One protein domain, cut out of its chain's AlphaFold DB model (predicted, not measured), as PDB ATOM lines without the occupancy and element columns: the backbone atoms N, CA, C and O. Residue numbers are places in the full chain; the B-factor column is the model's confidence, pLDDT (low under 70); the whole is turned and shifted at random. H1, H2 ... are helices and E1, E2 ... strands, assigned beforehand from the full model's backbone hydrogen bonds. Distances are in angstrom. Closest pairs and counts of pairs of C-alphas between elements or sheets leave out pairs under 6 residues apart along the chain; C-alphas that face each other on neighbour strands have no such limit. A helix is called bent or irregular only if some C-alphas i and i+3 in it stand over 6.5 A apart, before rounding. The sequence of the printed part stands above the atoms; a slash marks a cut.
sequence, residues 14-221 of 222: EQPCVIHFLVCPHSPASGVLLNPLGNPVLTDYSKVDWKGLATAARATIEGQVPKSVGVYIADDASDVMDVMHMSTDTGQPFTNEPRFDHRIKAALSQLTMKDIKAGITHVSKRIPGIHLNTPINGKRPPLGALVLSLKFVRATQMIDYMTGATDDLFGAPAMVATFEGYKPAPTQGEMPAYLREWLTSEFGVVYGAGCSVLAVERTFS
ATOM      1  N   GLU A  14     149.319  97.452 167.362       84.25
ATOM      2  CA  GLU A  14     149.748  97.772 165.993       84.25
ATOM      3  C   GLU A  14     149.462  99.225 165.578       84.25
ATOM      4  O   GLU A  14     149.823  99.640 164.476       84.25
ATOM      5  N   GLN A  15     148.829 100.022 166.442       86.75
ATOM      6  CA  GLN A  15     148.504 101.419 166.155       86.75
ATOM      7  C   GLN A  15     149.629 102.376 166.575       86.75
ATOM      8  O   GLN A  15     150.355 102.101 167.538       86.75
ATOM      9  N   PRO A  16     149.746 103.546 165.913       90.50
ATOM     10  CA  PRO A  16     150.598 104.618 166.395       90.50
ATOM     11  C   PRO A  16     150.208 105.035 167.810       90.50
ATOM     12  O   PRO A  16     149.027 105.222 168.122       90.50
ATOM     13  N   CYS A  17     151.219 105.233 168.645       91.19
ATOM     14  CA  CYS A  17     151.064 105.609 170.042       91.19
ATOM     15  C   CYS A  17     152.058 106.715 170.380       91.19
ATOM     16  O   CYS A  17     153.207 106.683 169.939       91.19
ATOM     17  N   VAL A  18     151.615 107.694 171.157       94.00
ATOM     18  CA  VAL A  18     152.474 108.707 171.759       94.00
ATOM     19  C   VAL A  18     152.418 108.553 173.265       94.00
ATOM     20  O   VAL A  18     151.337 108.458 173.840       94.00
ATOM     21  N   ILE A  19     153.586 108.548 173.894       93.31
ATOM     22  CA  ILE A  19     153.725 108.584 175.346       93.31
ATOM     23  C   ILE A  19     154.209 109.971 175.721       93.31
ATOM     24  O   ILE A  19     155.235 110.424 175.209       93.31
ATOM     25  N   HIS A  20     153.475 110.626 176.611       94.31
ATOM     26  CA  HIS A  20     153.825 111.933 177.140       94.31
ATOM     27  C   HIS A  20     154.530 111.774 178.484       94.31
ATOM     28  O   HIS A  20     153.988 111.184 179.424       94.31
ATOM     29  N   PHE A  21     155.728 112.329 178.569       94.44
ATOM     30  CA  PHE A  21     156.549 112.381 179.765       94.44
ATOM     31  C   PHE A  21     156.559 113.801 180.302       94.44
ATOM     32  O   PHE A  21     156.795 114.757 179.566       94.44
ATOM     33  N   LEU A  22     156.329 113.924 181.600       93.88
ATOM     34  CA  LEU A  22     156.584 115.139 182.342       93.88
ATOM     35  C   LEU A  22     158.000 115.065 182.894       93.88
ATOM     36  O   LEU A  22     158.333 114.135 183.629       93.88
ATOM     37  N   VAL A  23     158.816 116.042 182.520       95.19
ATOM     38  CA  VAL A  23     160.212 116.164 182.931       95.19
ATOM     39  C   VAL A  23     160.311 117.366 183.855       95.19
ATOM     40  O   VAL A  23     160.018 118.489 183.444       95.19
ATOM     41  N   CYS A  24     160.716 117.125 185.095       95.06
ATOM     42  CA  CYS A  24     160.851 118.124 186.147       95.06
ATOM     43  C   CYS A  24     162.336 118.276 186.507       95.06
ATOM     44  O   CYS A  24     162.857 117.464 187.282       95.06
ATOM     45  N   PRO A  25     163.035 119.281 185.953       95.44
ATOM     46  CA  PRO A  25     164.375 119.647 186.394       95.44
ATOM     47  C   PRO A  25     164.415 119.880 187.906       95.44
ATOM     48  O   PRO A  25     163.516 120.506 188.470       95.44
ATOM     49  N   HIS A  26     165.444 119.376 188.583       94.81
ATOM     50  CA  HIS A  26     165.601 119.629 190.013       94.81
ATOM     51  C   HIS A  26     166.071 121.060 190.256       94.81
ATOM     52  O   HIS A  26     166.792 121.654 189.448       94.81
ATOM     53  N   SER A  27     165.688 121.612 191.404       90.50
ATOM     54  CA  SER A  27     166.284 122.849 191.887       90.50
ATOM     55  C   SER A  27     167.765 122.631 192.235       90.50
ATOM     56  O   SER A  27     168.184 121.511 192.553       90.50
ATOM     57  N   PRO A  28     168.593 123.686 192.173       89.88
ATOM     58  CA  PRO A  28     169.944 123.638 192.717       89.88
ATOM     59  C   PRO A  28     169.901 123.395 194.232       89.88
ATOM     60  O   PRO A  28     168.870 123.588 194.874       89.88
ATOM     61  N   ALA A  29     171.040 123.046 194.834       86.38
ATOM     62  CA  ALA A  29     171.133 122.791 196.277       86.38
ATOM     63  C   ALA A  29     170.684 123.980 197.154       86.38
ATOM     64  O   ALA A  29     170.249 123.782 198.283       86.38
ATOM     65  N   SER A  30     170.749 125.212 196.632       84.06
ATOM     66  CA  SER A  30     170.214 126.407 197.299       84.06
ATOM     67  C   SER A  30     168.684 126.422 197.405       84.06
ATOM     68  O   SER A  30     168.139 127.222 198.160       84.06
ATOM     69  N   GLY A  31     167.983 125.594 196.625       84.06
ATOM     70  CA  GLY A  31     166.525 125.561 196.524       84.06
ATOM     71  C   GLY A  31     165.913 126.705 195.709       84.06
ATOM     72  O   GLY A  31     164.702 126.709 195.509       84.06
ATOM     73  N   VAL A  32     166.717 127.655 195.216       83.69
ATOM     74  CA  VAL A  32     166.230 128.865 194.533       83.69
ATOM     75  C   VAL A  32     166.797 128.944 193.118       83.69
ATOM     76  O   VAL A  32     168.013 128.907 192.930       83.69
ATOM     77  N   LEU A  33     165.913 129.093 192.128       90.19
ATOM     78  CA  LEU A  33     166.290 129.339 190.735       90.19
ATOM     79  C   LEU A  33     166.619 130.820 190.542       90.19
ATOM     80  O   LEU A  33     165.731 131.665 190.432       90.19
ATOM     81  N   LEU A  34     167.912 131.119 190.510       88.69
ATOM     82  CA  LEU A  34     168.448 132.456 190.282       88.69
ATOM     83  C   LEU A  34     169.349 132.441 189.054       88.69
ATOM     84  O   LEU A  34     169.895 131.398 188.677       88.69
ATOM     85  N   ASN A  35     169.531 133.611 188.449       89.31
ATOM     86  CA  ASN A  35     170.588 133.776 187.461       89.31
ATOM     87  C   ASN A  35     171.981 133.688 188.119       89.31
ATOM     88  O   ASN A  35     172.089 133.755 189.348       89.31
ATOM     89  N   PRO A  36     173.072 133.594 187.335       85.56
ATOM     90  CA  PRO A  36     174.433 133.534 187.878       85.56
ATOM     91  C   PRO A  36     174.841 134.729 188.758       85.56
ATOM     92  O   PRO A  36     175.823 134.646 189.486       85.56
ATOM     93  N   LEU A  37     174.094 135.839 188.701       88.06
ATOM     94  CA  LEU A  37     174.297 137.036 189.521       88.06
ATOM     95  C   LEU A  37     173.418 137.054 190.789       88.06
ATOM     96  O   LEU A  37     173.429 138.042 191.517       88.06
ATOM     97  N   GLY A  38     172.632 136.003 191.042       86.69
ATOM     98  CA  GLY A  38     171.754 135.890 192.208       86.69
ATOM     99  C   GLY A  38     170.413 136.627 192.095       86.69
ATOM    100  O   GLY A  38     169.737 136.801 193.103       86.69
ATOM    101  N   ASN A  39     170.006 137.059 190.898       90.38
ATOM    102  CA  ASN A  39     168.744 137.775 190.692       90.38
ATOM    103  C   ASN A  39     167.621 136.837 190.210       90.38
ATOM    104  O   ASN A  39     167.900 135.888 189.466       90.38
ATOM    105  N   PRO A  40     166.353 137.115 190.573       88.88
ATOM    106  CA  PRO A  40     165.206 136.405 190.021       88.88
ATOM    107  C   PRO A  40     165.064 136.681 188.520       88.88
ATOM    108  O   PRO A  40     165.373 137.774 188.038       88.88
ATOM    109  N   VAL A  41     164.558 135.693 187.784       92.44
ATOM    110  CA  VAL A  41     164.366 135.774 186.332       92.44
ATOM    111  C   VAL A  41     162.907 135.522 185.987       92.44
ATOM    112  O   VAL A  41     162.283 134.612 186.526       92.44
ATOM    113  N   LEU A  42     162.376 136.321 185.061       94.12
ATOM    114  CA  LEU A  42     161.107 136.051 184.395       94.12
ATOM    115  C   LEU A  42     161.362 135.819 182.905       94.12
ATOM    116  O   LEU A  42     162.044 136.618 182.256       94.12
ATOM    117  N   THR A  43     160.771 134.759 182.367       94.69
ATOM    118  CA  THR A  43     160.983 134.278 180.998       94.69
ATOM    119  C   THR A  43     159.742 134.517 180.149       94.69
ATOM    120  O   THR A  43     158.617 134.329 180.609       94.69
ATOM    121  N   ASP A  44     159.946 134.945 178.905       94.94
ATOM    122  CA  ASP A  44     158.893 135.058 177.895       94.94
ATOM    123  C   ASP A  44     158.796 133.733 177.129       94.94
ATOM    124  O   ASP A  44     159.575 133.474 176.213       94.94
ATOM    125  N   TYR A  45     157.846 132.884 177.520       94.50
ATOM    126  CA  TYR A  45     157.695 131.529 176.975       94.50
ATOM    127  C   TYR A  45     157.345 131.514 175.482       94.50
ATOM    128  O   TYR A  45     157.601 130.523 174.800       94.50
ATOM    129  N   SER A  46     156.819 132.623 174.948       92.69
ATOM    130  CA  SER A  46     156.523 132.752 173.517       92.69
ATOM    131  C   SER A  46     157.779 132.841 172.642       92.69
ATOM    132  O   SER A  46     157.694 132.667 171.427       92.69
ATOM    133  N   LYS A  47     158.938 133.113 173.254       94.88
ATOM    134  CA  LYS A  47     160.237 133.251 172.579       94.88
ATOM    135  C   LYS A  47     161.172 132.068 172.798       94.88
ATOM    136  O   LYS A  47     162.241 132.058 172.200       94.88
ATOM    137  N   VAL A  48     160.783 131.117 173.643       96.62
ATOM    138  CA  VAL A  48     161.596 129.939 173.948       96.62
ATOM    139  C   VAL A  48     161.711 129.056 172.705       96.62
ATOM    140  O   VAL A  48     160.711 128.772 172.035       96.62
ATOM    141  N   ASP A  49     162.922 128.591 172.400       96.75
ATOM    142  CA  ASP A  49     163.174 127.722 171.250       96.75
ATOM    143  C   ASP A  49     162.811 126.253 171.537       96.75
ATOM    144  O   ASP A  49     163.658 125.361 171.666       96.75
ATOM    145  N   TRP A  50     161.505 125.982 171.610       96.69
ATOM    146  CA  TRP A  50     160.954 124.633 171.795       96.69
ATOM    147  C   TRP A  50     161.361 123.666 170.677       96.69
ATOM    148  O   TRP A  50     161.533 122.465 170.899       96.69
ATOM    149  N   LYS A  51     161.527 124.181 169.454       96.38
ATOM    150  CA  LYS A  51     161.878 123.368 168.286       96.38
ATOM    151  C   LYS A  51     163.365 123.020 168.268       96.38
ATOM    152  O   LYS A  51     163.718 121.903 167.876       96.38
ATOM    153  N   GLY A  52     164.220 123.936 168.715       96.94
ATOM    154  CA  GLY A  52     165.627 123.673 168.996       96.94
ATOM    155  C   GLY A  52     165.784 122.540 170.002       96.94
ATOM    156  O   GLY A  52     166.486 121.571 169.706       96.94
ATOM    157  N   LEU A  53     165.029 122.571 171.110       97.81
ATOM    158  CA  LEU A  53     165.021 121.469 172.081       97.81
ATOM    159  C   LEU A  53     164.596 120.146 171.443       97.81
ATOM    160  O   LEU A  53     165.258 119.131 171.641       97.81
ATOM    161  N   ALA A  54     163.523 120.142 170.645       97.50
ATOM    162  CA  ALA A  54     163.058 118.929 169.972       97.50
ATOM    163  C   ALA A  54     164.114 118.346 169.023       97.50
ATOM    164  O   ALA A  54     164.269 117.128 168.931       97.50
ATOM    165  N   THR A  55     164.861 119.212 168.336       96.94
ATOM    166  CA  THR A  55     165.945 118.814 167.429       96.94
ATOM    167  C   THR A  55     167.115 118.214 168.206       96.94
ATOM    168  O   THR A  55     167.579 117.128 167.857       96.94
ATOM    169  N   ALA A  56     167.545 118.870 169.287       97.25
ATOM    170  CA  ALA A  56     168.614 118.382 170.155       97.25
ATOM    171  C   ALA A  56     168.246 117.040 170.808       97.25
ATOM    172  O   ALA A  56     169.009 116.081 170.720       97.25
ATOM    173  N   ALA A  57     167.037 116.931 171.363       97.12
ATOM    174  CA  ALA A  57     166.516 115.701 171.954       97.12
ATOM    175  C   ALA A  57     166.359 114.573 170.919       97.12
ATOM    176  O   ALA A  57     166.564 113.402 171.220       97.12
ATOM    177  N   ARG A  58     166.012 114.883 169.662       96.50
ATOM    178  CA  ARG A  58     165.988 113.860 168.609       96.50
ATOM    179  C   ARG A  58     167.391 113.349 168.290       96.50
ATOM    180  O   ARG A  58     167.527 112.152 168.034       96.50
ATOM    181  N   ALA A  59     168.389 114.229 168.270       96.38
ATOM    182  CA  ALA A  59     169.766 113.870 167.953       96.38
ATOM    183  C   ALA A  59     170.368 112.915 168.993       96.38
ATOM    184  O   ALA A  59     171.100 112.005 168.610       96.38
ATOM    185  N   THR A  60     170.010 113.049 170.279       95.44
ATOM    186  CA  THR A  60     170.540 112.162 171.330       95.44
ATOM    187  C   THR A  60     170.172 110.697 171.112       95.44
ATOM    188  O   THR A  60     170.996 109.833 171.372       95.44
ATOM    189  N   ILE A  61     168.996 110.411 170.544       94.75
ATOM    190  CA  ILE A  61     168.510 109.036 170.345       94.75
ATOM    191  C   ILE A  61     168.662 108.509 168.904       94.75
ATOM    192  O   ILE A  61     168.107 107.463 168.565       94.75
ATOM    193  N   GLU A  62     169.355 109.210 167.996       91.50
ATOM    194  CA  GLU A  62     169.438 108.838 166.564       91.50
ATOM    195  C   GLU A  62     170.076 107.472 166.293       91.50
ATOM    196  O   GLU A  62     169.647 106.785 165.364       91.50
ATOM    197  N   GLY A  63     171.010 107.036 167.136       88.31
ATOM    198  CA  GLY A  63     171.612 105.701 167.055       88.31
ATOM    199  C   GLY A  63     170.850 104.605 167.805       88.31
ATOM    200  O   GLY A  63     171.104 103.428 167.562       88.31
ATOM    201  N   GLN A  64     169.929 104.969 168.701       88.38
ATOM    202  CA  GLN A  64     169.257 104.016 169.592       88.38
ATOM    203  C   GLN A  64     167.884 103.573 169.095       88.38
ATOM    204  O   GLN A  64     167.452 102.454 169.372       88.38
ATOM    205  N   VAL A  65     167.185 104.443 168.362       93.38
ATOM    206  CA  VAL A  65     165.823 104.169 167.898       93.38
ATOM    207  C   VAL A  65     165.695 104.318 166.382       93.38
ATOM    208  O   VAL A  65     166.355 105.168 165.777       93.38
ATOM    209  N   PRO A  66     164.796 103.554 165.732       93.06
ATOM    210  CA  PRO A  66     164.511 103.724 164.315       93.06
ATOM    211  C   PRO A  66     164.080 105.155 163.988       93.06
ATOM    212  O   PRO A  66     163.408 105.817 164.779       93.06
ATOM    213  N   LYS A  67     164.350 105.608 162.759       91.44
ATOM    214  CA  LYS A  67     163.919 106.936 162.271       91.44
ATOM    215  C   LYS A  67     162.405 107.170 162.355       91.44
ATOM    216  O   LYS A  67     161.969 108.315 162.359       91.44
ATOM    217  N   SER A  68     161.618 106.097 162.426       90.62
ATOM    218  CA  SER A  68     160.168 106.144 162.603       90.62
ATOM    219  C   SER A  68     159.729 106.574 164.008       90.62
ATOM    220  O   SER A  68     158.601 107.033 164.163       90.62
ATOM    221  N   VAL A  69     160.584 106.412 165.023       93.94
ATOM    222  CA  VAL A  69     160.319 106.906 166.377       93.94
ATOM    223  C   VAL A  69     160.623 108.401 166.407       93.94
ATOM    224  O   VAL A  69     161.719 108.839 166.042       93.94
ATOM    225  N   GLY A  70     159.627 109.194 166.792       95.44
ATOM    226  CA  GLY A  70     159.729 110.649 166.830       95.44
ATOM    227  C   GLY A  70     159.800 111.193 168.252       95.44
ATOM    228  O   GLY A  70     159.157 110.657 169.151       95.44
ATOM    229  N   VAL A  71     160.528 112.296 168.415       97.38
ATOM    230  CA  VAL A  71     160.594 113.095 169.645       97.38
ATOM    231  C   VAL A  71     159.829 114.391 169.421       97.38
ATOM    232  O   VAL A  71     159.977 115.019 168.370       97.38
ATOM    233  N   TYR A  72     159.002 114.771 170.390       98.06
ATOM    234  CA  TYR A  72     158.189 115.979 170.329       98.06
ATOM    235  C   TYR A  72     158.250 116.724 171.653       98.06
ATOM    236  O   TYR A  72     158.150 116.114 172.715       98.06
ATOM    237  N   ILE A  73     158.377 118.042 171.586       97.94
ATOM    238  CA  ILE A  73     158.386 118.928 172.750       97.94
ATOM    239  C   ILE A  73     157.099 119.739 172.746       97.94
ATOM    240  O   ILE A  73     156.655 120.198 171.694       97.94
ATOM    241  N   ALA A  74     156.470 119.889 173.906       96.94
ATOM    242  CA  ALA A  74     155.322 120.770 174.021       96.94
ATOM    243  C   ALA A  74     155.686 122.224 173.681       96.94
ATOM    244  O   ALA A  74     156.738 122.709 174.081       96.94
ATOM    245  N   ASP A  75     154.803 122.930 172.971       95.25
ATOM    246  CA  ASP A  75     154.970 124.360 172.653       95.25
ATOM    247  C   ASP A  75     154.702 125.305 173.835       95.25
ATOM    248  O   ASP A  75     154.537 126.509 173.646       95.25
ATOM    249  N   ASP A  76     154.629 124.744 175.039       94.00
ATOM    250  CA  ASP A  76     154.483 125.440 176.306       94.00
ATOM    251  C   ASP A  76     154.941 124.522 177.449       94.00
ATOM    252  O   ASP A  76     155.017 123.295 177.296       94.00
ATOM    253  N   ALA A  77     155.223 125.093 178.618       94.44
ATOM    254  CA  ALA A  77     155.694 124.349 179.782       94.44
ATOM    255  C   ALA A  77     155.281 125.021 181.093       94.44
ATOM    256  O   ALA A  77     155.045 126.224 181.155       94.44
ATOM    257  N   SER A  78     155.187 124.241 182.168       95.00
ATOM    258  CA  SER A  78     154.782 124.758 183.479       95.00
ATOM    259  C   SER A  78     155.943 125.457 184.170       95.00
ATOM    260  O   SER A  78     157.056 124.927 184.226       95.00
ATOM    261  N   ASP A  79     155.687 126.645 184.705       94.81
ATOM    262  CA  ASP A  79     156.650 127.346 185.549       94.81
ATOM    263  C   ASP A  79     156.704 126.743 186.964       94.81
ATOM    264  O   ASP A  79     155.863 125.928 187.356       94.81
ATOM    265  N   VAL A  80     157.719 127.117 187.744       93.88
ATOM    266  CA  VAL A  80     157.895 126.601 189.112       93.88
ATOM    267  C   VAL A  80     156.703 126.862 190.031       93.88
ATOM    268  O   VAL A  80     156.411 126.030 190.887       93.88
ATOM    269  N   MET A  81     155.976 127.965 189.850       93.75
ATOM    270  CA  MET A  81     154.837 128.310 190.703       93.75
ATOM    271  C   MET A  81     153.630 127.433 190.380       93.75
ATOM    272  O   MET A  81     152.934 126.977 191.287       93.75
ATOM    273  N   ASP A  82     153.424 127.107 189.103       94.19
ATOM    274  CA  ASP A  82     152.427 126.125 188.682       94.19
ATOM    275  C   ASP A  82     152.690 124.730 189.263       94.19
ATOM    276  O   ASP A  82     151.733 124.055 189.661       94.19
ATOM    277  N   VAL A  83     153.961 124.311 189.311       93.62
ATOM    278  CA  VAL A  83     154.390 123.019 189.880       93.62
ATOM    279  C   VAL A  83     154.201 123.006 191.395       93.62
ATOM    280  O   VAL A  83     153.649 122.051 191.941       93.62
ATOM    281  N   MET A  84     154.595 124.085 192.075       92.50
ATOM    282  CA  MET A  84     154.393 124.263 193.519       92.50
ATOM    283  C   MET A  84     152.923 124.493 193.896       92.50
ATOM    284  O   MET A  84     152.586 124.493 195.078       92.50
ATOM    285  N   HIS A  85     152.042 124.660 192.904       94.00
ATOM    286  CA  HIS A  85     150.628 124.963 193.090       94.00
ATOM    287  C   HIS A  85     150.412 126.253 193.898       94.00
ATOM    288  O   HIS A  85     149.562 126.318 194.788       94.00
ATOM    289  N   MET A  86     151.200 127.280 193.580       94.50
ATOM    290  CA  MET A  86     151.202 128.580 194.242       94.50
ATOM    291  C   MET A  86     150.775 129.703 193.297       94.50
ATOM    292  O   MET A  86     151.175 129.738 192.132       94.50
ATOM    293  N   SER A  87     149.999 130.645 193.827       92.94
ATOM    294  CA  SER A  87     149.616 131.882 193.150       92.94
ATOM    295  C   SER A  87     150.783 132.866 193.148       92.94
ATOM    296  O   SER A  87     151.363 133.173 194.189       92.94
ATOM    297  N   THR A  88     151.102 133.387 191.970       90.56
ATOM    298  CA  THR A  88     152.092 134.455 191.771       90.56
ATOM    299  C   THR A  88     151.616 135.804 192.312       90.56
ATOM    300  O   THR A  88     152.445 136.585 192.768       90.56
ATOM    301  N   ASP A  89     150.303 136.045 192.347       88.81
ATOM    302  CA  ASP A  89     149.717 137.295 192.851       88.81
ATOM    303  C   ASP A  89     149.745 137.391 194.381       88.81
ATOM    304  O   ASP A  89     149.978 138.458 194.945       88.81
ATOM    305  N   THR A  90     149.483 136.275 195.067       90.19
ATOM    306  CA  THR A  90     149.324 136.253 196.534       90.19
ATOM    307  C   THR A  90     150.487 135.591 197.265       90.19
ATOM    308  O   THR A  90     150.615 135.742 198.480       90.19
ATOM    309  N   GLY A  91     151.315 134.814 196.560       89.12
ATOM    310  CA  GLY A  91     152.342 133.969 197.169       89.12
ATOM    311  C   GLY A  91     151.772 132.841 198.033       89.12
ATOM    312  O   GLY A  91     152.510 132.256 198.819       89.12
ATOM    313  N   GLN A  92     150.471 132.546 197.928       93.75
ATOM    314  CA  GLN A  92     149.805 131.487 198.686       93.75
ATOM    315  C   GLN A  92     149.469 130.288 197.790       93.75
ATOM    316  O   GLN A  92     149.276 130.457 196.581       93.75
ATOM    317  N   PRO A  93     149.380 129.067 198.349       94.94
ATOM    318  CA  PRO A  93     148.896 127.910 197.608       94.94
ATOM    319  C   PRO A  93     147.474 128.129 197.085       94.94
ATOM    320  O   PRO A  93     146.626 128.682 197.790       94.94
ATOM    321  N   PHE A  94     147.180 127.639 195.883       93.25
ATOM    322  CA  PHE A  94     145.794 127.558 195.426       93.25
ATOM    323  C   PHE A  94     145.024 126.534 196.278       93.25
ATOM    324  O   PHE A  94     145.541 125.465 196.608       93.25
ATOM    325  N   THR A  95     143.787 126.866 196.659       90.31
ATOM    326  CA  THR A  95     142.946 126.022 197.532       90.31
ATOM    327  C   THR A  95     141.771 125.372 196.807       90.31
ATOM    328  O   THR A  95     141.357 124.283 197.194       90.31
ATOM    329  N   ASN A  96     141.269 126.004 195.741       90.31
ATOM    330  CA  ASN A  96     140.093 125.556 194.985       90.31
ATOM    331  C   ASN A  96     140.422 125.118 193.548       90.31
ATOM    332  O   ASN A  96     139.513 124.829 192.775       90.31
ATOM    333  N   GLU A  97     141.707 125.064 193.192       91.31
ATOM    334  CA  GLU A  97     142.150 124.708 191.845       91.31
ATOM    335  C   GLU A  97     142.628 123.252 191.764       91.31
ATOM    336  O   GLU A  97     143.165 122.712 192.739       91.31
ATOM    337  N   PRO A  98     142.507 122.593 190.596       89.88
ATOM    338  CA  PRO A  98     143.088 121.275 190.388       89.88
ATOM    339  C   PRO A  98     144.604 121.277 190.615       89.88
ATOM    340  O   PRO A  98     145.333 122.128 190.088       89.88
ATOM    341  N   ARG A  99     145.090 120.274 191.359       90.50
ATOM    342  CA  ARG A  99     146.525 120.035 191.563       90.50
ATOM    343  C   ARG A  99     147.260 119.903 190.228       90.50
ATOM    344  O   ARG A  99     146.674 119.552 189.204       90.50
ATOM    345  N   PHE A 100     148.553 120.213 190.263       89.81
ATOM    346  CA  PHE A 100     149.416 120.286 189.087       89.81
ATOM    347  C   PHE A 100     149.353 119.026 188.207       89.81
ATOM    348  O   PHE A 100     149.061 119.123 187.019       89.81
ATOM    349  N   ASP A 101     149.543 117.851 188.797       86.56
ATOM    350  CA  ASP A 101     149.497 116.553 188.119       86.56
ATOM    351  C   ASP A 101     148.144 116.299 187.437       86.56
ATOM    352  O   ASP A 101     148.084 115.905 186.270       86.56
ATOM    353  N   HIS A 102     147.052 116.594 188.141       88.38
ATOM    354  CA  HIS A 102     145.697 116.424 187.632       88.38
ATOM    355  C   HIS A 102     145.404 117.370 186.461       88.38
ATOM    356  O   HIS A 102     144.800 116.962 185.469       88.38
ATOM    357  N   ARG A 103     145.878 118.618 186.545       91.19
ATOM    358  CA  ARG A 103     145.729 119.623 185.487       91.19
ATOM    359  C   ARG A 103     146.520 119.252 184.235       91.19
ATOM    360  O   ARG A 103     145.952 119.268 183.147       91.19
ATOM    361  N   ILE A 104     147.790 118.868 184.387       91.25
ATOM    362  CA  ILE A 104     148.615 118.390 183.270       91.25
ATOM    363  C   ILE A 104     147.924 117.214 182.582       91.25
ATOM    364  O   ILE A 104     147.738 117.237 181.369       91.25
ATOM    365  N   LYS A 105     147.473 116.217 183.349       90.06
ATOM    366  CA  LYS A 105     146.781 115.055 182.785       90.06
ATOM    367  C   LYS A 105     145.503 115.446 182.036       90.06
ATOM    368  O   LYS A 105     145.268 114.956 180.937       90.06
ATOM    369  N   ALA A 106     144.704 116.355 182.593       90.56
ATOM    370  CA  ALA A 106     143.486 116.845 181.949       90.56
ATOM    371  C   ALA A 106     143.757 117.624 180.648       90.56
ATOM    372  O   ALA A 106     142.968 117.525 179.711       90.56
ATOM    373  N   ALA A 107     144.862 118.371 180.569       92.44
ATOM    374  CA  ALA A 107     145.279 119.051 179.345       92.44
ATOM    375  C   ALA A 107     145.757 118.049 178.276       92.44
ATOM    376  O   ALA A 107     145.371 118.142 177.109       92.44
ATOM    377  N   LEU A 108     146.576 117.072 178.680       92.31
ATOM    378  CA  LEU A 108     147.157 116.072 177.780       92.31
ATOM    379  C   LEU A 108     146.124 115.065 177.259       92.31
ATOM    380  O   LEU A 108     146.228 114.638 176.112       92.31
ATOM    381  N   SER A 109     145.092 114.730 178.037       91.00
ATOM    382  CA  SER A 109     144.038 113.795 177.611       91.00
ATOM    383  C   SER A 109     143.188 114.308 176.442       91.00
ATOM    384  O   SER A 109     142.489 113.533 175.794       91.00
ATOM    385  N   GLN A 110     143.266 115.605 176.135       91.56
ATOM    386  CA  GLN A 110     142.589 116.227 174.993       91.56
ATOM    387  C   GLN A 110     143.426 116.225 173.713       91.56
ATOM    388  O   GLN A 110     142.957 116.696 172.670       91.56
ATOM    389  N   LEU A 111     144.675 115.760 173.785       92.88
ATOM    390  CA  LEU A 111     145.555 115.709 172.632       92.88
ATOM    391  C   LEU A 111     145.146 114.599 171.675       92.88
ATOM    392  O   LEU A 111     144.768 113.491 172.054       92.88
ATOM    393  N   THR A 112     145.299 114.904 170.395       93.19
ATOM    394  CA  THR A 112     145.153 113.956 169.298       93.19
ATOM    395  C   THR A 112     146.449 113.890 168.500       93.19
ATOM    396  O   THR A 112     147.304 114.771 168.573       93.19
ATOM    397  N   MET A 113     146.579 112.885 167.633       91.62
ATOM    398  CA  MET A 113     147.740 112.769 166.740       91.62
ATOM    399  C   MET A 113     147.959 113.992 165.830       91.62
ATOM    400  O   MET A 113     149.075 114.198 165.358       91.62
ATOM    401  N   LYS A 114     146.924 114.810 165.574       94.00
ATOM    402  CA  LYS A 114     147.030 116.039 164.761       94.00
ATOM    403  C   LYS A 114     147.815 117.149 165.462       94.00
ATOM    404  O   LYS A 114     148.352 118.030 164.791       94.00
ATOM    405  N   ASP A 115     147.885 117.084 166.786       95.00
ATOM    406  CA  ASP A 115     148.567 118.060 167.634       95.00
ATOM    407  C   ASP A 115     150.069 117.803 167.732       95.00
ATOM    408  O   ASP A 115     150.799 118.643 168.244       95.00
ATOM    409  N   ILE A 116     150.519 116.649 167.230       95.25
ATOM    410  CA  ILE A 116     151.859 116.104 167.431       95.25
ATOM    411  C   ILE A 116     152.522 115.982 166.063       95.25
ATOM    412  O   ILE A 116     152.389 114.976 165.352       95.25
ATOM    413  N   LYS A 117     153.196 117.055 165.651       94.88
ATOM    414  CA  LYS A 117     153.769 117.195 164.308       94.88
ATOM    415  C   LYS A 117     155.001 118.086 164.321       94.88
ATOM    416  O   LYS A 117     155.124 118.985 165.140       94.88
ATOM    417  N   ALA A 118     155.901 117.851 163.369       94.19
ATOM    418  CA  ALA A 118     157.086 118.686 163.153       94.19
ATOM    419  C   ALA A 118     157.945 118.918 164.420       94.19
ATOM    420  O   ALA A 118     158.488 120.006 164.605       94.19
ATOM    421  N   GLY A 119     158.055 117.898 165.282       96.12
ATOM    422  CA  GLY A 119     158.815 117.957 166.536       96.12
ATOM    423  C   GLY A 119     158.113 118.693 167.680       96.12
ATOM    424  O   GLY A 119     158.695 118.828 168.749       96.12
ATOM    425  N   ILE A 120     156.870 119.142 167.488       97.94
ATOM    426  CA  ILE A 120     156.115 119.913 168.477       97.94
ATOM    427  C   ILE A 120     154.811 119.203 168.861       97.94
ATOM    428  O   ILE A 120     154.135 118.620 168.007       97.94
ATOM    429  N   THR A 121     154.462 119.289 170.144       96.88
ATOM    430  CA  THR A 121     153.145 118.947 170.694       96.88
ATOM    431  C   THR A 121     152.413 120.239 171.060       96.88
ATOM    432  O   THR A 121     152.844 120.973 171.944       96.88
ATOM    433  N   HIS A 122     151.295 120.539 170.404       95.38
ATOM    434  CA  HIS A 122     150.556 121.784 170.639       95.38
ATOM    435  C   HIS A 122     149.641 121.698 171.874       95.38
ATOM    436  O   HIS A 122     148.535 121.152 171.796       95.38
ATOM    437  N   VAL A 123     150.084 122.258 173.005       93.19
ATOM    438  CA  VAL A 123     149.376 122.203 174.303       93.19
ATOM    439  C   VAL A 123     148.882 123.564 174.788       93.19
ATOM    440  O   VAL A 123     147.869 123.611 175.483       93.19
ATOM    441  N   SER A 124     149.530 124.662 174.389       85.62
ATOM    442  CA  SER A 124     149.239 126.035 174.858       85.62
ATOM    443  C   SER A 124     147.769 126.467 174.717       85.62
ATOM    444  O   SER A 124     147.287 127.331 175.443       85.62
ATOM    445  N   LYS A 125     147.030 125.861 173.779       85.12
ATOM    446  CA  LYS A 125     145.633 126.204 173.449       85.12
ATOM    447  C   LYS A 125     144.588 125.285 174.094       85.12
ATOM    448  O   LYS A 125     143.410 125.379 173.749       85.12
ATOM    449  N   ARG A 126     144.997 124.350 174.957       88.75
ATOM    450  CA  ARG A 126     144.102 123.361 175.585       88.75
ATOM    451  C   ARG A 126     143.402 123.942 176.814       88.75
ATOM    452  O   ARG A 126     143.958 124.808 177.480       88.75
ATOM    453  N   ILE A 127     142.180 123.479 177.095       84.56
ATOM    454  CA  ILE A 127     141.390 123.897 178.266       84.56
ATOM    455  C   ILE A 127     140.877 122.650 179.003       84.56
ATOM    456  O   ILE A 127     140.047 121.948 178.434       84.56
ATOM    457  N   PRO A 128     141.276 122.396 180.263       81.94
ATOM    458  CA  PRO A 128     142.168 123.241 181.046       81.94
ATOM    459  C   PRO A 128     143.577 123.233 180.442       81.94
ATOM    460  O   PRO A 128     144.032 122.218 179.919       81.94
ATOM    461  N   GLY A 129     144.235 124.390 180.461       84.31
ATOM    462  CA  GLY A 129     145.629 124.499 180.051       84.31
ATOM    463  C   GLY A 129     146.549 123.915 181.116       84.31
ATOM    464  O   GLY A 129     146.106 123.392 182.138       84.31
ATOM    465  N   ILE A 130     147.854 124.043 180.912       90.94
ATOM    466  CA  ILE A 130     148.854 123.564 181.876       90.94
ATOM    467  C   ILE A 130     149.164 124.592 182.988       90.94
ATOM    468  O   ILE A 130     149.838 124.263 183.968       90.94
ATOM    469  N   HIS A 131     148.576 125.792 182.923       92.44
ATOM    470  CA  HIS A 131     148.860 126.928 183.814       92.44
ATOM    471  C   HIS A 131     147.660 127.341 184.654       92.44
ATOM    472  O   HIS A 131     146.525 127.272 184.184       92.44
ATOM    473  N   LEU A 132     147.926 127.782 185.884       91.62
ATOM    474  CA  LEU A 132     146.954 128.521 186.704       91.62
ATOM    475  C   LEU A 132     147.318 129.999 186.783       91.62
ATOM    476  O   LEU A 132     146.444 130.861 186.816       91.62
ATOM    477  N   ASN A 133     148.616 130.289 186.825       91.50
ATOM    478  CA  ASN A 133     149.105 131.650 186.931       91.50
ATOM    479  C   ASN A 133     148.960 132.405 185.607       91.50
ATOM    480  O   ASN A 133     149.240 131.875 184.530       91.50
ATOM    481  N   THR A 134     148.571 133.675 185.706       90.12
ATOM    482  CA  THR A 134     148.591 134.589 184.560       90.12
ATOM    483  C   THR A 134     150.002 135.171 184.406       90.12
ATOM    484  O   THR A 134     150.625 135.518 185.411       90.12
ATOM    485  N   PRO A 135     150.540 135.305 183.181       91.12
ATOM    486  CA  PRO A 135     151.850 135.916 182.975       91.12
ATOM    487  C   PRO A 135     151.922 137.372 183.460       91.12
ATOM    488  O   PRO A 135     151.058 138.192 183.147       91.12
ATOM    489  N   ILE A 136     153.019 137.732 184.125       91.38
ATOM    490  CA  ILE A 136     153.345 139.099 184.542       91.38
ATOM    491  C   ILE A 136     154.062 139.788 183.377       91.38
ATOM    492  O   ILE A 136     155.194 139.440 183.042       91.38
ATOM    493  N   ASN A 137     153.412 140.762 182.732       91.62
ATOM    494  CA  ASN A 137     153.930 141.434 181.528       91.62
ATOM    495  C   ASN A 137     154.330 140.447 180.410       91.62
ATOM    496  O   ASN A 137     155.377 140.598 179.779       91.62
ATOM    497  N   GLY A 138     153.521 139.403 180.201       92.94
ATOM    498  CA  GLY A 138     153.796 138.349 179.217       92.94
ATOM    499  C   GLY A 138     154.912 137.379 179.620       92.94
ATOM    500  O   GLY A 138     155.277 136.513 178.832       92.94
ATOM    501  N   LYS A 139     155.453 137.502 180.837       95.00
ATOM    502  CA  LYS A 139     156.540 136.667 181.346       95.00
ATOM    503  C   LYS A 139     156.128 135.878 182.573       95.00
ATOM    504  O   LYS A 139     155.160 136.203 183.255       95.00
ATOM    505  N   ARG A 140     156.882 134.827 182.858       94.31
ATOM    506  CA  ARG A 140     156.575 133.861 183.912       94.31
ATOM    507  C   ARG A 140     157.835 133.470 184.670       94.31
ATOM    508  O   ARG A 140     158.928 133.664 184.133       94.31
ATOM    509  N   PRO A 141     157.715 132.940 185.897       94.56
ATOM    510  CA  PRO A 141     158.842 132.326 186.587       94.56
ATOM    511  C   PRO A 141     159.543 131.267 185.716       94.56
ATOM    512  O   PRO A 141     158.970 130.808 184.725       94.56
ATOM    513  N   PRO A 142     160.780 130.872 186.059       94.69
ATOM    514  CA  PRO A 142     161.503 129.862 185.300       94.69
ATOM    515  C   PRO A 142     160.766 128.519 185.263       94.69
ATOM    516  O   PRO A 142     159.903 128.230 186.099       94.69
ATOM    517  N   LEU A 143     161.149 127.683 184.303       95.81
ATOM    518  CA  LEU A 143     160.545 126.379 184.064       95.81
ATOM    519  C   LEU A 143     160.635 125.478 185.292       95.81
ATOM    520  O   LEU A 143     161.715 125.283 185.848       95.81
ATOM    521  N   GLY A 144     159.496 124.919 185.688       95.31
ATOM    522  CA  GLY A 144     159.405 123.879 186.706       95.31
ATOM    523  C   GLY A 144     159.228 122.490 186.099       95.31
ATOM    524  O   GLY A 144     159.768 121.519 186.622       95.31
ATOM    525  N   ALA A 145     158.495 122.386 184.988       95.69
ATOM    526  CA  ALA A 145     158.306 121.122 184.288       95.69
ATOM    527  C   ALA A 145     157.946 121.316 182.810       95.69
ATOM    528  O   ALA A 145     157.169 122.210 182.474       95.69
ATOM    529  N   LEU A 146     158.445 120.437 181.939       95.88
ATOM    530  CA  LEU A 146     158.131 120.405 180.504       95.88
ATOM    531  C   LEU A 146     157.549 119.059 180.086       95.88
ATOM    532  O   LEU A 146     157.772 118.044 180.746       95.88
ATOM    533  N   VAL A 147     156.830 119.047 178.964       96.44
ATOM    534  CA  VAL A 147     156.299 117.814 178.377       96.44
ATOM    535  C   VAL A 147     157.141 117.413 177.168       96.44
ATOM    536  O   VAL A 147     157.168 118.114 176.156       96.44
ATOM    537  N   LEU A 148     157.794 116.254 177.266       97.12
ATOM    538  CA  LEU A 148     158.481 115.584 176.164       97.12
ATOM    539  C   LEU A 148     157.673 114.354 175.764       97.12
ATOM    540  O   LEU A 148     157.186 113.620 176.615       97.12
ATOM    541  N   SER A 149     157.509 114.112 174.470       96.62
ATOM    542  CA  SER A 149     156.693 113.009 173.968       96.62
ATOM    543  C   SER A 149     157.476 112.124 173.006       96.62
ATOM    544  O   SER A 149     158.150 112.625 172.106       96.62
ATOM    545  N   LEU A 150     157.332 110.809 173.160       96.12
ATOM    546  CA  LEU A 150     157.843 109.818 172.215       96.12
ATOM    547  C   LEU A 150     156.693 109.250 171.397       96.12
ATOM    548  O   LEU A 150     155.751 108.692 171.956       96.12
ATOM    549  N   LYS A 151     156.779 109.380 170.072       95.38
ATOM    550  CA  LYS A 151     155.825 108.793 169.129       95.38
ATOM    551  C   LYS A 151     156.404 107.534 168.518       95.38
ATOM    552  O   LYS A 151     157.428 107.588 167.843       95.38
ATOM    553  N   PHE A 152     155.676 106.445 168.665       93.44
ATOM    554  CA  PHE A 152     155.941 105.170 168.026       93.44
ATOM    555  C   PHE A 152     154.946 104.961 166.887       93.44
ATOM    556  O   PHE A 152     153.771 105.323 166.999       93.44
ATOM    557  N   VAL A 153     155.403 104.375 165.779       91.25
ATOM    558  CA  VAL A 153     154.515 104.027 164.655       91.25
ATOM    559  C   VAL A 153     153.637 102.836 165.017       91.25
ATOM    560  O   VAL A 153     152.513 102.747 164.532       91.25
ATOM    561  N   ARG A 154     154.125 101.963 165.902       89.06
ATOM    562  CA  ARG A 154     153.363 100.872 166.512       89.06
ATOM    563  C   ARG A 154     153.630 100.847 168.005       89.06
ATOM    564  O   ARG A 154     154.784 100.977 168.409       89.06
ATOM    565  N   ALA A 155     152.603 100.655 168.824       84.88
ATOM    566  CA  ALA A 155     152.765 100.605 170.273       84.88
ATOM    567  C   ALA A 155     153.700  99.469 170.733       84.88
ATOM    568  O   ALA A 155     154.357  99.621 171.756       84.88
ATOM    569  N   THR A 156     153.836  98.380 169.969       86.19
ATOM    570  CA  THR A 156     154.812  97.305 170.239       86.19
ATOM    571  C   THR A 156     156.261  97.791 170.268       86.19
ATOM    572  O   THR A 156     157.025  97.330 171.109       86.19
ATOM    573  N   GLN A 157     156.622  98.797 169.462       89.56
ATOM    574  CA  GLN A 157     157.969  99.391 169.457       89.56
ATOM    575  C   GLN A 157     158.351 100.021 170.807       89.56
ATOM    576  O   GLN A 157     159.531 100.213 171.089       89.56
ATOM    577  N   MET A 158     157.368 100.348 171.652       88.50
ATOM    578  CA  MET A 158     157.613 100.823 173.013       88.50
ATOM    579  C   MET A 158     158.416  99.799 173.822       88.50
ATOM    580  O   MET A 158     159.279 100.188 174.599       88.50
ATOM    581  N   ILE A 159     158.145  98.504 173.639       85.94
ATOM    582  CA  ILE A 159     158.799  97.426 174.393       85.94
ATOM    583  C   ILE A 159     160.301  97.402 174.092       85.94
ATOM    584  O   ILE A 159     161.104  97.244 175.007       85.94
ATOM    585  N   ASP A 160     160.664  97.624 172.831       88.62
ATOM    586  CA  ASP A 160     162.045  97.504 172.369       88.62
ATOM    587  C   ASP A 160     162.876  98.763 172.649       88.62
ATOM    588  O   ASP A 160     164.056  98.672 172.976       88.62
ATOM    589  N   TYR A 161     162.273  99.951 172.518       92.12
ATOM    590  CA  TYR A 161     163.038 101.201 172.422       92.12
ATOM    591  C   TYR A 161     162.858 102.167 173.590       92.12
ATOM    592  O   TYR A 161     163.679 103.063 173.763       92.12
ATOM    593  N   MET A 162     161.795 102.037 174.383       90.69
ATOM    594  CA  MET A 162     161.456 103.047 175.389       90.69
ATOM    595  C   MET A 162     162.529 103.189 176.467       90.69
ATOM    596  O   MET A 162     162.899 104.310 176.802       90.69
ATOM    597  N   THR A 163     163.045 102.074 176.984       90.12
ATOM    598  CA  THR A 163     164.050 102.078 178.054       90.12
ATOM    599  C   THR A 163     165.317 102.813 177.622       90.12
ATOM    600  O   THR A 163     165.704 103.762 178.291       90.12
ATOM    601  N   GLY A 164     165.910 102.449 176.478       92.19
ATOM    602  CA  GLY A 164     167.123 103.110 175.973       92.19
ATOM    603  C   GLY A 164     166.888 104.574 175.597       92.19
ATOM    604  O   GLY A 164     167.620 105.456 176.031       92.19
ATOM    605  N   ALA A 165     165.788 104.863 174.890       94.31
ATOM    606  CA  ALA A 165     165.464 106.236 174.510       94.31
ATOM    607  C   ALA A 165     165.276 107.155 175.726       94.31
ATOM    608  O   ALA A 165     165.694 108.306 175.698       94.31
ATOM    609  N   THR A 166     164.622 106.668 176.782       93.75
ATOM    610  CA  THR A 166     164.381 107.463 177.995       93.75
ATOM    611  C   THR A 166     165.648 107.631 178.828       93.75
ATOM    612  O   THR A 166     165.851 108.715 179.369       93.75
ATOM    613  N   ASP A 167     166.535 106.634 178.846       93.69
ATOM    614  CA  ASP A 167     167.855 106.754 179.468       93.69
ATOM    615  C   ASP A 167     168.698 107.850 178.798       93.69
ATOM    616  O   ASP A 167     169.176 108.756 179.471       93.69
ATOM    617  N   ASP A 168     168.759 107.888 177.467       94.25
ATOM    618  CA  ASP A 168     169.469 108.949 176.735       94.25
ATOM    619  C   ASP A 168     168.824 110.335 176.885       94.25
ATOM    620  O   ASP A 168     169.506 111.364 176.939       94.25
ATOM    621  N   LEU A 169     167.490 110.391 176.898       95.25
ATOM    622  CA  LEU A 169     166.755 111.653 176.965       95.25
ATOM    623  C   LEU A 169     166.767 112.264 178.362       95.25
ATOM    624  O   LEU A 169     166.712 113.491 178.474       95.25
ATOM    625  N   PHE A 170     166.811 111.442 179.408       93.44
ATOM    626  CA  PHE A 170     166.556 111.874 180.782       93.44
ATOM    627  C   PHE A 170     167.624 111.442 181.793       93.44
ATOM    628  O   PHE A 170     167.525 111.809 182.964       93.44
ATOM    629  N   GLY A 171     168.609 110.653 181.367       91.50
ATOM    630  CA  GLY A 171     169.612 110.025 182.231       91.50
ATOM    631  C   GLY A 171     169.045 108.973 183.179       91.50
ATOM    632  O   GLY A 171     169.658 108.705 184.213       91.50
ATOM    633  N   ALA A 172     167.846 108.457 182.892       88.12
ATOM    634  CA  ALA A 172     167.289 107.290 183.563       88.12
ATOM    635  C   ALA A 172     166.157 106.640 182.747       88.12
ATOM    636  O   ALA A 172     165.356 107.345 182.120       88.12
ATOM    637  N   PRO A 173     165.995 105.309 182.834       86.69
ATOM    638  CA  PRO A 173     164.909 104.611 182.165       86.69
ATOM    639  C   PRO A 173     163.552 104.951 182.799       86.69
ATOM    640  O   PRO A 173     163.319 104.760 183.997       86.69
ATOM    641  N   ALA A 174     162.610 105.417 181.984       81.62
ATOM    642  CA  ALA A 174     161.253 105.699 182.432       81.62
ATOM    643  C   ALA A 174     160.376 104.443 182.334       81.62
ATOM    644  O   ALA A 174     160.258 103.817 181.278       81.62
ATOM    645  N   MET A 175     159.699 104.101 183.431       72.81
ATOM    646  CA  MET A 175     158.683 103.050 183.424       72.81
ATOM    647  C   MET A 175     157.334 103.614 182.989       72.81
ATOM    648  O   MET A 175     156.904 104.670 183.454       72.81
ATOM    649  N   VAL A 176     156.617 102.872 182.145       73.81
ATOM    650  CA  VAL A 176     155.255 103.230 181.738       73.81
ATOM    651  C   VAL A 176     154.303 102.136 182.185       73.81
ATOM    652  O   VAL A 176     154.499 100.966 181.867       73.81
ATOM    653  N   ALA A 177     153.250 102.524 182.903       64.75
ATOM    654  CA  ALA A 177     152.195 101.622 183.350       64.75
ATOM    655  C   ALA A 177     151.611 100.834 182.166       64.75
ATOM    656  O   ALA A 177     151.010 101.409 181.258       64.75
ATOM    657  N   THR A 178     151.789  99.516 182.131       58.44
ATOM    658  CA  THR A 178     151.224  98.660 181.073       58.44
ATOM    659  C   THR A 178     149.811  98.170 181.397       58.44
ATOM    660  O   THR A 178     149.124  97.711 180.492       58.44
ATOM    661  N   PHE A 179     149.353  98.331 182.640       56.75
ATOM    662  CA  PHE A 179     148.047  97.883 183.126       56.75
ATOM    663  C   PHE A 179     147.296  98.992 183.872       56.75
ATOM    664  O   PHE A 179     147.890  99.887 184.481       56.75
ATOM    665  N   GLU A 180     145.968  98.929 183.799       48.84
ATOM    666  CA  GLU A 180     145.061  99.872 184.445       48.84
ATOM    667  C   GLU A 180     145.184  99.771 185.977       48.84
ATOM    668  O   GLU A 180     145.261  98.681 186.540       48.84
ATOM    669  N   GLY A 181     145.279 100.916 186.661       52.84
ATOM    670  CA  GLY A 181     145.461 100.988 188.119       52.84
ATOM    671  C   GLY A 181     146.914 101.075 188.611       52.84
ATOM    672  O   GLY A 181     147.128 101.458 189.763       52.84
ATOM    673  N   TYR A 182     147.923 100.822 187.766       61.38
ATOM    674  CA  TYR A 182     149.316 101.104 188.129       61.38
ATOM    675  C   TYR A 182     149.592 102.603 188.050       61.38
ATOM    676  O   TYR A 182     149.455 103.217 186.991       61.38
ATOM    677  N   LYS A 183     150.009 103.196 189.170       64.50
ATOM    678  CA  LYS A 183     150.518 104.568 189.191       64.50
ATOM    679  C   LYS A 183     152.015 104.512 188.884       64.50
ATOM    680  O   LYS A 183     152.752 103.999 189.726       64.50
ATOM    681  N   PRO A 184     152.475 104.988 187.713       67.56
ATOM    682  CA  PRO A 184     153.903 105.052 187.450       67.56
ATOM    683  C   PRO A 184     154.560 105.925 188.523       67.56
ATOM    684  O   PRO A 184     154.070 107.008 188.848       67.56
ATOM    685  N   ALA A 185     155.628 105.411 189.130       77.75
ATOM    686  CA  ALA A 185     156.440 106.184 190.053       77.75
ATOM    687  C   ALA A 185     157.364 107.107 189.243       77.75
ATOM    688  O   ALA A 185     157.845 106.687 188.188       77.75
ATOM    689  N   PRO A 186     157.627 108.340 189.705       85.88
ATOM    690  CA  PRO A 186     158.648 109.172 189.090       85.88
ATOM    691  C   PRO A 186     160.011 108.476 189.157       85.88
ATOM    692  O   PRO A 186     160.426 108.030 190.229       85.88
ATOM    693  N   THR A 187     160.717 108.421 188.032       90.31
ATOM    694  CA  THR A 187     162.126 108.021 187.991       90.31
ATOM    695  C   THR A 187     162.993 109.267 188.142       90.31
ATOM    696  O   THR A 187     162.639 110.330 187.635       90.31
ATOM    697  N   GLN A 188     164.126 109.157 188.830       92.94
ATOM    698  CA  GLN A 188     165.131 110.219 188.898       92.94
ATOM    699  C   GLN A 188     166.336 109.839 188.043       92.94
ATOM    700  O   GLN A 188     166.788 108.698 188.111       92.94
ATOM    701  N   GLY A 189     166.838 110.793 187.266       90.25
ATOM    702  CA  GLY A 189     168.012 110.631 186.412       90.25
ATOM    703  C   GLY A 189     168.948 111.828 186.497       90.25
ATOM    704  O   GLY A 189     168.561 112.903 186.974       90.25
ATOM    705  N   GLU A 190     170.187 111.635 186.048       94.88
ATOM    706  CA  GLU A 190     171.113 112.746 185.837       94.88
ATOM    707  C   GLU A 190     170.718 113.483 184.558       94.88
ATOM    708  O   GLU A 190     170.631 112.901 183.484       94.88
ATOM    709  N   MET A 191     170.480 114.785 184.664       94.06
ATOM    710  CA  MET A 191     170.020 115.580 183.541       94.06
ATOM    711  C   MET A 191     171.074 115.597 182.422       94.06
ATOM    712  O   MET A 191     172.195 116.075 182.645       94.06
ATOM    713  N   PRO A 192     170.731 115.145 181.202       94.38
ATOM    714  CA  PRO A 192     171.691 115.120 180.108       94.38
ATOM    715  C   PRO A 192     172.156 116.521 179.704       94.38
ATOM    716  O   PRO A 192     171.437 117.513 179.863       94.38
ATOM    717  N   ALA A 193     173.359 116.599 179.125       93.81
ATOM    718  CA  ALA A 193     173.994 117.866 178.761       93.81
ATOM    719  C   ALA A 193     173.108 118.746 177.864       93.81
ATOM    720  O   ALA A 193     172.926 119.916 178.186       93.81
ATOM    721  N   TYR A 194     172.474 118.171 176.832       95.25
ATOM    722  CA  TYR A 194     171.615 118.921 175.905       95.25
ATOM    723  C   TYR A 194     170.473 119.660 176.625       95.25
ATOM    724  O   TYR A 194     170.166 120.803 176.294       95.25
ATOM    725  N   LEU A 195     169.855 119.018 177.625       95.38
ATOM    726  CA  LEU A 195     168.731 119.581 178.365       95.38
ATOM    727  C   LEU A 195     169.214 120.653 179.344       95.38
ATOM    728  O   LEU A 195     168.617 121.723 179.431       95.38
ATOM    729  N   ARG A 196     170.320 120.398 180.048       93.50
ATOM    730  CA  ARG A 196     170.927 121.356 180.983       93.50
ATOM    731  C   ARG A 196     171.415 122.623 180.278       93.50
ATOM    732  O   ARG A 196     171.193 123.727 180.776       93.50
ATOM    733  N   GLU A 197     172.062 122.470 179.128       93.94
ATOM    734  CA  GLU A 197     172.536 123.585 178.303       93.94
ATOM    735  C   GLU A 197     171.364 124.409 177.771       93.94
ATOM    736  O   GLU A 197     171.364 125.628 177.936       93.94
ATOM    737  N   TRP A 198     170.331 123.748 177.241       95.62
ATOM    738  CA  TRP A 198     169.120 124.416 176.767       95.62
ATOM    739  C   TRP A 198     168.378 125.153 177.891       95.62
ATOM    740  O   TRP A 198     168.000 126.309 177.736       95.62
ATOM    741  N   LEU A 199     168.222 124.542 179.070       94.69
ATOM    742  CA  LEU A 199     167.597 125.219 180.214       94.69
ATOM    743  C   LEU A 199     168.372 126.477 180.618       94.69
ATOM    744  O   LEU A 199     167.777 127.506 180.937       94.69
ATOM    745  N   THR A 200     169.702 126.399 180.582       91.56
ATOM    746  CA  THR A 200     170.573 127.528 180.914       91.56
ATOM    747  C   THR A 200     170.463 128.641 179.869       91.56
ATOM    748  O   THR A 200     170.391 129.808 180.254       91.56
ATOM    749  N   SER A 201     170.415 128.314 178.571       93.50
ATOM    750  CA  SER A 201     170.293 129.319 177.506       93.50
ATOM    751  C   SER A 201     168.927 129.999 177.487       93.50
ATOM    752  O   SER A 201     168.865 131.220 177.363       93.50
ATOM    753  N   GLU A 202     167.844 129.234 177.643       95.06
ATOM    754  CA  GLU A 202     166.480 129.748 177.483       95.06
ATOM    755  C   GLU A 202     165.946 130.448 178.738       95.06
ATOM    756  O   GLU A 202     165.252 131.460 178.635       95.06
ATOM    757  N   PHE A 203     166.268 129.934 179.931       94.50
ATOM    758  CA  PHE A 203     165.719 130.448 181.193       94.50
ATOM    759  C   PHE A 203     166.726 131.265 182.001       94.50
ATOM    760  O   PHE A 203     166.329 131.956 182.937       94.50
ATOM    761  N   GLY A 204     168.020 131.215 181.664       91.06
ATOM    762  CA  GLY A 204     169.048 132.049 182.294       91.06
ATOM    763  C   GLY A 204     169.222 131.817 183.799       91.06
ATOM    764  O   GLY A 204     169.724 132.703 184.493       91.06
ATOM    765  N   VAL A 205     168.791 130.659 184.311       92.12
ATOM    766  CA  VAL A 205     168.897 130.269 185.724       92.12
ATOM    767  C   VAL A 205     169.708 128.993 185.893       92.12
ATOM    768  O   VAL A 205     169.850 128.192 184.970       92.12
ATOM    769  N   VAL A 206     170.229 128.799 187.101       89.94
ATOM    770  CA  VAL A 206     170.990 127.601 187.460       89.94
ATOM    771  C   VAL A 206     170.043 126.517 187.978       89.94
ATOM    772  O   VAL A 206     169.452 126.668 189.046       89.94
ATOM    773  N   TYR A 207     169.931 125.417 187.234       93.00
ATOM    774  CA  TYR A 207     169.224 124.204 187.658       93.00
ATOM    775  C   TYR A 207     170.151 123.229 188.394       93.00
ATOM    776  O   TYR A 207     171.378 123.305 188.296       93.00
ATOM    777  N   GLY A 208     169.559 122.294 189.140       92.56
ATOM    778  CA  GLY A 208     170.271 121.151 189.702       92.56
ATOM    779  C   GLY A 208     170.724 120.163 188.623       92.56
ATOM    780  O   GLY A 208     170.276 120.207 187.480       92.56
ATOM    781  N   ALA A 209     171.621 119.245 188.995       93.44
ATOM    782  CA  ALA A 209     172.164 118.251 188.065       93.44
ATOM    783  C   ALA A 209     171.178 117.123 187.715       93.44
ATOM    784  O   ALA A 209     171.411 116.403 186.752       93.44
ATOM    785  N   GLY A 210     170.105 116.947 188.489       95.25
ATOM    786  CA  GLY A 210     169.124 115.881 188.293       95.25
ATOM    787  C   GLY A 210     167.815 116.359 187.671       95.25
ATOM    788  O   GLY A 210     167.494 117.551 187.658       95.25
ATOM    789  N   CYS A 211     167.019 115.407 187.198       95.25
ATOM    790  CA  CYS A 211     165.614 115.616 186.871       95.25
ATOM    791  C   CYS A 211     164.762 114.428 187.325       95.25
ATOM    792  O   CYS A 211     165.234 113.295 187.411       95.25
ATOM    793  N   SER A 212     163.489 114.695 187.610       94.06
ATOM    794  CA  SER A 212     162.471 113.665 187.809       94.06
ATOM    795  C   SER A 212     161.646 113.519 186.538       94.06
ATOM    796  O   SER A 212     161.242 114.523 185.954       94.06
ATOM    797  N   VAL A 213     161.341 112.290 186.142       93.00
ATOM    798  CA  VAL A 213     160.548 111.988 184.950       93.00
ATOM    799  C   VAL A 213     159.388 111.077 185.294       93.00
ATOM    800  O   VAL A 213     159.539 110.091 186.013       93.00
ATOM    801  N   LEU A 214     158.220 111.403 184.754       90.50
ATOM    802  CA  LEU A 214     156.998 110.635 184.930       90.50
ATOM    803  C   LEU A 214     156.290 110.469 183.589       90.50
ATOM    804  O   LEU A 214     156.018 111.453 182.907       90.50
ATOM    805  N   ALA A 215     155.931 109.241 183.227       89.94
ATOM    806  CA  ALA A 215     154.999 109.009 182.129       89.94
ATOM    807  C   ALA A 215     153.575 109.341 182.592       89.94
ATOM    808  O   ALA A 215     153.081 108.736 183.545       89.94
ATOM    809  N   VAL A 216     152.926 110.307 181.942       87.44
ATOM    810  CA  VAL A 216     151.676 110.899 182.454       87.44
ATOM    811  C   VAL A 216     150.453 110.479 181.653       87.44
ATOM    812  O   VAL A 216     149.401 110.236 182.239       87.44
ATOM    813  N   GLU A 217     150.576 110.387 180.329       83.44
ATOM    814  CA  GLU A 217     149.432 110.141 179.448       83.44
ATOM    815  C   GLU A 217     149.853 109.420 178.161       83.44
ATOM    816  O   GLU A 217     151.014 109.498 177.739       83.44
ATOM    817  N   ARG A 218     148.902 108.720 177.531       85.75
ATOM    818  CA  ARG A 218     149.088 108.091 176.219       85.75
ATOM    819  C   ARG A 218     148.046 108.585 175.224       85.75
ATOM    820  O   ARG A 218     146.848 108.482 175.470       85.75
ATOM    821  N   THR A 219     148.500 108.994 174.046       83.44
ATOM    822  CA  THR A 219     147.624 109.329 172.919       83.44
ATOM    823  C   THR A 219     147.746 108.253 171.851       83.44
ATOM    824  O   THR A 219     148.833 107.990 171.339       83.44
ATOM    825  N   PHE A 220     146.624 107.640 171.483       79.88
ATOM    826  CA  PHE A 220     146.554 106.647 170.409       79.88
ATOM    827  C   PHE A 220     145.981 107.270 169.135       79.88
ATOM    828  O   PHE A 220     145.209 108.231 169.190       79.88
ATOM    829  N   SER A 221     146.351 106.726 167.974       73.88
ATOM    830  CA  SER A 221     145.583 106.979 166.755       73.88
ATOM    831  C   SER A 221     144.241 106.266 166.893       73.88
ATOM    832  O   SER A 221     144.219 105.040 166.966       73.88
TER     833      SER A 221
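Overview. This is residues 14 to 221 of the 222 residues of an uncharacterized protein of Pseudomonas fluorescens (strain SBW25) (UniProt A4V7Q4). A strongly twisted sheet of five strands runs through the body; helices H1, H4 and H5 cover one face, H3 lies over the other, and the sheet curls round H4. The short H2 follows E2 directly, and long stretches without a named element, among them residues 109 to 142, lie round this body. The printed part has 208 residues, with five named helices and five named strands in the order E1 H1 E2 H2 H3 E3 H4 E4 H5 E5; under half, 94, are in named elements. The sheet, E2 E3 E1 E5 E4, is all antiparallel, and the class is mixed, helices and strands. The whole is compact, with a radius of gyration of the C-alphas of 16.4 A and spans of 49 by 36 by 29 A.

Arrangement. E1, residues 17 to 25, is antiparallel to E5, residues 210 to 220, with N 18 and O 219 2.8 A apart, and to E3, residues 143 to 152, with N 19 and O 150 2.9 A apart. H1, residues 50 to 60, has a height over the sheet of 8.0 A and lies over edge strand E2, residues 70 to 79, slantwise at 41 degrees on the local plane; their closest C-alphas, Ala 54 and Ile 73, are 5.4 A apart. E1, H1 and E2 form a split strand-helix-strand unit, two strands running the same way with E3 between them, its crossover right-handed. E2 bends by 61 degrees at residue 75 and is antiparallel to E3, with N 72 and O 149 2.9 A apart. H2, residues 80 to 84, only grazes the sheet. H3, residues 100 to 108, lies on the opposite face from H1, over E1 at a height of 7.9 A. H4, residues 157 to 170, is irregular, with C-alphas 160 and 163 7.6 A apart, and is on the same face as H1. H4 and H1 only just touch, only at their ends, with 3 pairs of C-alphas within 8 A; the closest are Thr 60 and Asp 168, 6.4 A. Edge strand E4, residues 187 to 190, is antiparallel to E5, with N 187 and O 213 2.9 A apart. H5, residues 193 to 203, touches H1 at a shallow tilt of 10 degrees, opposite ways; their closest C-alphas, Ala 56 and Tyr 194, are 6.5 A apart. Every O i to N i+4 pair is within hydrogen-bond range in H1, H2, H3 and H5, and 8 of 10 in H4.

Along the chain. E1 begins at C-alpha 17 (151.064, 105.609, 170.042) and measures 25.3 A, as does E2; E3 measures 27.0 A. H4, 18.9 A long, begins at C-alpha 157 (157.969, 99.391, 169.457). E5, 30.2 A long, ends at C-alpha 220 (146.554, 106.647, 170.409).

Size, cuts and confidence. The C-alphas farthest apart, of Glu 14 and Leu 37, are 51.9 A apart. The printed part has no cut; the links E1 to H1, H2 to H3, H3 to E3 and H4 to E4 are long. Residues 177 to 184 have pLDDT under 70.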